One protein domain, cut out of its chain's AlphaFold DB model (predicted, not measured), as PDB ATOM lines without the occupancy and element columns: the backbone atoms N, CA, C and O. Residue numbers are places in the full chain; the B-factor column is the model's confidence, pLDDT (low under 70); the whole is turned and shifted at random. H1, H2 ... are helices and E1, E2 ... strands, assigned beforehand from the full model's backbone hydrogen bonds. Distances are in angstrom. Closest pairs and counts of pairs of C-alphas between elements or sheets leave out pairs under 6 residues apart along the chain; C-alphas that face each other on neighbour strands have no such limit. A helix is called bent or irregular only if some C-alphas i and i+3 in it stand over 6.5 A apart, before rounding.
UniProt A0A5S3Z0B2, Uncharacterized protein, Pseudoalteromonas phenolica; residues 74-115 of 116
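Overview. This is residues 74 to 115 of the 116 residues of an uncharacterized protein of Pseudoalteromonas phenolica (UniProt A0A5S3Z0B2). A small hairpin of two short strands, E1 and E2, has one longer helix, H1, folded back along it and packed mainly on E2. A wide loop, residues 78 to 89, joins the two strands at one end of the hairpin, and a tight turn, residues 94 to 97, leads from the other end into H1. The printed part has 42 residues, with two named strands and one named helix in the order E1, E2, H1; the sheet's order is E1, E2, antiparallel, and the class is mixed, helices and strands. The outline is flat, with spans of 31 by 24 by 11 A, and the whole is only just loose, close to compact, with a radius of gyration of the C-alphas of 11.1 A.

Along the chain. In the sheet, strand E1 is residues 74 to 77, beginning with C-alpha 74 at (213.894, 283.109, 269.518). Strand E2 is residues 90 to 93, 10.6 A from first to last C-alpha, against 10.2 A for E1. Helix H1 is residues 98 to 113 and measures 22.7 A; its C-alpha 98 is at (204.322, 275.469, 261.202) and its C-alpha 113 at (191.618, 291.628, 270.719).

Arrangement. E1 and E2 form a hairpin of antiparallel neighbours, with 164 degrees between their N-to-C directions. The C-alphas of Ser 74 and Thr 93 face each other at 3.9 A, and those of Leu 77 and Leu 90 at 5.2 A. Across the pair, N 75 and O 92 are 2.7 A apart and N 92 and O 75 are 2.9 A apart, both within hydrogen-bond range. E2 and H1 have 7 pairs of C-alphas within 8 A, the closest being those of Ile 92 and Phe 104 at 6.6 A, and their centres are 10.0 A apart. Residues 100 to 108 of H1 make 15 pairs of C-alphas within 10 A with E2 and 3 with E1. E1 and H1 are apart, with no C-alpha of the one within 8 A of the other. In H1 every O i to N i+4 pair is within hydrogen-bond range, and H1 is not bent.

Size, cuts and confidence. The two C-alphas farthest apart are those of Lys 81, in the loop between the strands, and Gln 98, the first residue of H1, at 30.7 A. The first and last printed C-alphas, of Ser 74 and Lys 115, are 25.6 A apart. The link from E1 to E2 is long, with 12 residues, and their C-alphas lie 6 to 16 A from the mean of the C-alphas; the link from E2 to H1 is tight, with 4 residues. The printed part has no cut. The mean pLDDT of the printed part is 77.0, and the model's confidence is low, under 70, at residues 79 to 87 and 114 to 115.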
ATOM      1  N   SER A  74     215.306 282.935 269.230       71.06
ATOM      2  CA  SER A  74     213.894 283.109 269.518       71.06
ATOM      3  C   SER A  74     213.511 284.575 269.655       71.06
ATOM      4  O   SER A  74     214.257 285.409 270.170       71.06
ATOM      5  N   PHE A  75     212.322 284.887 269.160       79.50
ATOM      6  CA  PHE A  75     211.629 286.143 269.373       79.50
ATOM      7  C   PHE A  75     210.700 285.986 270.570       79.50
ATOM      8  O   PHE A  75     210.067 284.945 270.745       79.50
ATOM      9  N   VAL A  76     210.610 287.022 271.402       79.69
ATOM     10  CA  VAL A  76     209.786 286.996 272.614       79.69
ATOM     11  C   VAL A  76     208.914 288.239 272.716       79.69
ATOM     12  O   VAL A  76     209.373 289.353 272.460       79.69
ATOM     13  N   LEU A  77     207.665 288.049 273.138       79.94
ATOM     14  CA  LEU A  77     206.754 289.117 273.536       79.94
ATOM     15  C   LEU A  77     206.791 289.252 275.062       79.94
ATOM     16  O   LEU A  77     206.516 288.294 275.785       79.94
ATOM     17  N   ALA A  78     207.127 290.439 275.565       75.12
ATOM     18  CA  ALA A  78     207.223 290.717 276.999       75.12
ATOM     19  C   ALA A  78     206.683 292.124 277.336       75.12
ATOM     20  O   ALA A  78     206.693 293.000 276.466       75.12
ATOM     21  N   PRO A  79     206.236 292.381 278.582       67.75
ATOM     22  CA  PRO A  79     205.778 293.707 279.000       67.75
ATOM     23  C   PRO A  79     206.873 294.778 278.867       67.75
ATOM     24  O   PRO A  79     208.020 294.556 279.258       67.75
ATOM     25  N   SER A  80     206.513 295.975 278.382       57.12
ATOM     26  CA  SER A  80     207.459 297.086 278.159       57.12
ATOM     27  C   SER A  80     208.134 297.588 279.444       57.12
ATOM     28  O   SER A  80     209.281 298.035 279.416       57.12
ATOM     29  N   LYS A  81     207.455 297.477 280.592       48.72
ATOM     30  CA  LYS A  81     207.982 297.863 281.907       48.72
ATOM     31  C   LYS A  81     208.779 296.719 282.539       48.72
ATOM     32  O   LYS A  81     208.296 296.027 283.425       48.72
ATOM     33  N   GLY A  82     210.017 296.531 282.088       44.28
ATOM     34  CA  GLY A  82     211.093 295.933 282.892       44.28
ATOM     35  C   GLY A  82     211.001 294.443 283.248       44.28
ATOM     36  O   GLY A  82     211.981 293.900 283.748       44.28
ATOM     37  N   GLN A  83     209.921 293.727 282.935       44.62
ATOM     38  CA  GLN A  83     209.863 292.268 283.090       44.62
ATOM     39  C   GLN A  83     210.590 291.538 281.944       44.62
ATOM     40  O   GLN A  83     210.093 290.572 281.386       44.62
ATOM     41  N   ARG A  84     211.830 291.939 281.637       51.06
ATOM     42  CA  ARG A  84     212.813 291.011 281.040       51.06
ATOM     43  C   ARG A  84     213.359 290.017 282.075       51.06
ATOM     44  O   ARG A  84     214.186 289.176 281.745       51.06
ATOM     45  N   VAL A  85     212.921 290.148 283.330       49.50
ATOM     46  CA  VAL A  85     213.279 289.279 284.457       49.50
ATOM     47  C   VAL A  85     212.264 288.135 284.644       49.50
ATOM     48  O   VAL A  85     212.571 287.161 285.322       49.50
ATOM     49  N   GLY A  86     211.069 288.226 284.041       56.34
ATOM     50  CA  GLY A  86     210.032 287.185 284.082       56.34
ATOM     51  C   GLY A  86     210.038 286.284 282.843       56.34
ATOM     52  O   GLY A  86     210.687 286.601 281.846       56.34
ATOM     53  N   LYS A  87     209.298 285.164 282.889       58.53
ATOM     54  CA  LYS A  87     209.028 284.365 281.680       58.53
ATOM     55  C   LYS A  87     208.313 285.257 280.646       58.53
ATOM     56  O   LYS A  87     207.418 286.007 281.041       58.53
ATOM     57  N   PRO A  88     208.703 285.213 279.359       72.81
ATOM     58  CA  PRO A  88     208.011 285.963 278.315       72.81
ATOM     59  C   PRO A  88     206.545 285.525 278.221       72.81
ATOM     60  O   PRO A  88     206.215 284.391 278.563       72.81
ATOM     61  N   ILE A  89     205.674 286.427 277.759       80.00
ATOM     62  CA  ILE A  89     204.246 286.135 277.556       80.00
ATOM     63  C   ILE A  89     204.107 285.078 276.460       80.00
ATOM     64  O   ILE A  89     203.385 284.103 276.620       80.00
ATOM     65  N   LEU A  90     204.841 285.277 275.363       85.75
ATOM     66  CA  LEU A  90     204.952 284.343 274.251       85.75
ATOM     67  C   LEU A  90     206.399 284.326 273.760       85.75
ATOM     68  O   LEU A  90     207.096 285.345 273.812       85.75
ATOM     69  N   SER A  91     206.839 283.187 273.241       85.44
ATOM     70  CA  SER A  91     208.133 283.043 272.579       85.44
ATOM     71  C   SER A  91     208.010 282.124 271.379       85.44
ATOM     72  O   SER A  91     207.304 281.124 271.460       85.44
ATOM     73  N   ILE A  92     208.744 282.419 270.316       89.31
ATOM     74  CA  ILE A  92     208.848 281.574 269.128       89.31
ATOM     75  C   ILE A  92     210.303 281.501 268.694       89.31
ATOM     76  O   ILE A  92     211.023 282.489 268.818       89.31
ATOM     77  N   THR A  93     210.765 280.359 268.198       86.38
ATOM     78  CA  THR A  93     212.121 280.248 267.646       86.38
ATOM     79  C   THR A  93     212.225 280.931 266.270       86.38
ATOM     80  O   THR A  93     211.221 281.264 265.651       86.38
ATOM     81  N   LYS A  94     213.441 281.176 265.763       82.81
ATOM     82  CA  LYS A  94     213.694 281.711 264.410       82.81
ATOM     83  C   LYS A  94     213.291 280.725 263.315       82.81
ATOM     84  O   LYS A  94     213.001 281.142 262.198       82.81
ATOM     85  N   HIS A  95     213.285 279.437 263.646       85.88
ATOM     86  CA  HIS A  95     212.914 278.335 262.764       85.88
ATOM     87  C   HIS A  95     211.843 277.477 263.452       85.88
ATOM     88  O   HIS A  95     212.142 276.365 263.891       85.88
ATOM     89  N   PRO A  96     210.628 278.018 263.640       85.56
ATOM     90  CA  PRO A  96     209.545 277.296 264.292       85.56
ATOM     91  C   PRO A  96     208.986 276.224 263.357       85.56
ATOM     92  O   PRO A  96     209.082 276.343 262.132       85.56
ATOM     93  N   SER A  97     208.357 275.194 263.922       90.44
ATOM     94  CA  SER A  97     207.451 274.375 263.119       90.44
ATOM     95  C   SER A  97     206.252 275.221 262.668       90.44
ATOM     96  O   SER A  97     205.978 276.290 263.223       90.44
ATOM     97  N   GLN A  98     205.517 274.757 261.655       93.19
ATOM     98  CA  GLN A  98     204.322 275.469 261.202       93.19
ATOM     99  C   GLN A  98     203.277 275.594 262.325       93.19
ATOM    100  O   GLN A  98     202.714 276.668 262.514       93.19
ATOM    101  N   THR A  99     203.100 274.536 263.121       93.19
ATOM    102  CA  THR A  99     202.211 274.531 264.287       93.19
ATOM    103  C   THR A  99     202.625 275.579 265.318       93.19
ATOM    104  O   THR A  99     201.805 276.406 265.707       93.19
ATOM    105  N   ASP A 100     203.909 275.619 265.696       86.88
ATOM    106  CA  ASP A 100     204.407 276.594 266.680       86.88
ATOM    107  C   ASP A 100     204.215 278.041 266.195       86.88
ATOM    108  O   ASP A 100     203.942 278.951 266.981       86.88
ATOM    109  N   PHE A 101     204.354 278.271 264.884       91.81
ATOM    110  CA  PHE A 101     204.107 279.577 264.282       91.81
ATOM    111  C   PHE A 101     202.635 279.984 264.358       91.81
ATOM    112  O   PHE A 101     202.325 281.103 264.773       91.81
ATOM    113  N   GLU A 102     201.725 279.084 263.991       93.50
ATOM    114  CA  GLU A 102     200.284 279.336 264.034       93.50
ATOM    115  C   GLU A 102     199.792 279.590 265.469       93.50
ATOM    116  O   GLU A 102     199.027 280.535 265.700       93.50
ATOM    117  N   GLU A 103     200.291 278.830 266.447       91.00
ATOM    118  CA  GLU A 103     200.005 279.036 267.871       91.00
ATOM    119  C   GLU A 103     200.497 280.403 268.360       91.00
ATOM    120  O   GLU A 103     199.750 281.147 269.005       91.00
ATOM    121  N   PHE A 104     201.726 280.787 268.001       90.62
ATOM    122  CA  PHE A 104     202.296 282.076 268.389       90.62
ATOM    123  C   PHE A 104     201.505 283.263 267.817       90.62
ATOM    124  O   PHE A 104     201.186 284.206 268.547       90.62
ATOM    125  N   ILE A 105     201.145 283.219 266.528       91.50
ATOM    126  CA  ILE A 105     200.338 284.269 265.886       91.50
ATOM    127  C   ILE A 105     198.938 284.341 266.501       91.50
ATOM    128  O   ILE A 105     198.423 285.438 266.731       91.50
ATOM    129  N   THR A 106     198.330 283.196 266.805       91.81
ATOM    130  CA  THR A 106     197.017 283.137 267.462       91.81
ATOM    131  C   THR A 106     197.066 283.759 268.855       91.81
ATOM    132  O   THR A 106     196.222 284.596 269.180       91.81
ATOM    133  N   GLY A 107     198.097 283.446 269.644       89.50
ATOM    134  CA  GLY A 107     198.311 284.061 270.953       89.50
ATOM    135  C   GLY A 107     198.481 285.583 270.876       89.50
ATOM    136  O   GLY A 107     197.928 286.308 271.702       89.50
ATOM    137  N   ILE A 108     199.181 286.097 269.855       89.44
ATOM    138  CA  ILE A 108     199.290 287.548 269.627       89.44
ATOM    139  C   ILE A 108     197.919 288.167 269.342       89.44
ATOM    140  O   ILE A 108     197.589 289.190 269.940       89.44
ATOM    141  N   LYS A 109     197.119 287.567 268.449       88.88
ATOM    142  CA  LYS A 109     195.785 288.084 268.097       88.88
ATOM    143  C   LYS A 109     194.887 288.187 269.325       88.88
ATOM    144  O   LYS A 109     194.347 289.256 269.582       88.88
ATOM    145  N   GLN A 110     194.832 287.132 270.137       88.69
ATOM    146  CA  GLN A 110     194.052 287.122 271.379       88.69
ATOM    147  C   GLN A 110     194.472 288.249 272.333       88.69
ATOM    148  O   GLN A 110     193.626 288.937 272.897       88.69
ATOM    149  N   LEU A 111     195.776 288.497 272.485       84.25
ATOM    150  CA  LEU A 111     196.276 289.578 273.343       84.25
ATOM    151  C   LEU A 111     195.914 290.982 272.837       84.25
ATOM    152  O   LEU A 111     195.797 291.906 273.646       84.25
ATOM    153  N   LEU A 112     195.779 291.158 271.521       83.50
ATOM    154  CA  LEU A 112     195.394 292.430 270.908       83.50
ATOM    155  C   LEU A 112     193.873 292.642 270.927       83.50
ATOM    156  O   LEU A 112     193.431 293.763 271.160       83.50
ATOM    157  N   GLU A 113     193.087 291.582 270.740       76.00
ATOM    158  CA  GLU A 113     191.618 291.628 270.719       76.00
ATOM    159  C   GLU A 113     191.004 291.851 272.106       76.00
ATOM    160  O   GLU A 113     189.992 292.531 272.216       76.00
ATOM    161  N   VAL A 114     191.645 291.391 273.188       55.12
ATOM    162  CA  VAL A 114     191.196 291.655 274.576       55.12
ATOM    163  C   VAL A 114     191.274 293.153 274.953       55.12
ATOM    164  O   VAL A 114     190.825 293.549 276.028       55.12
ATOM    165  N   LYS A 115     191.840 294.013 274.094       48.56
ATOM    166  CA  LYS A 115     191.954 295.466 274.315       48.56
ATOM    167  C   LYS A 115     191.056 296.337 273.424       48.56
ATOM    168  O   LYS A 115     191.205 297.559 273.501       48.56
TER     169      LYS A 115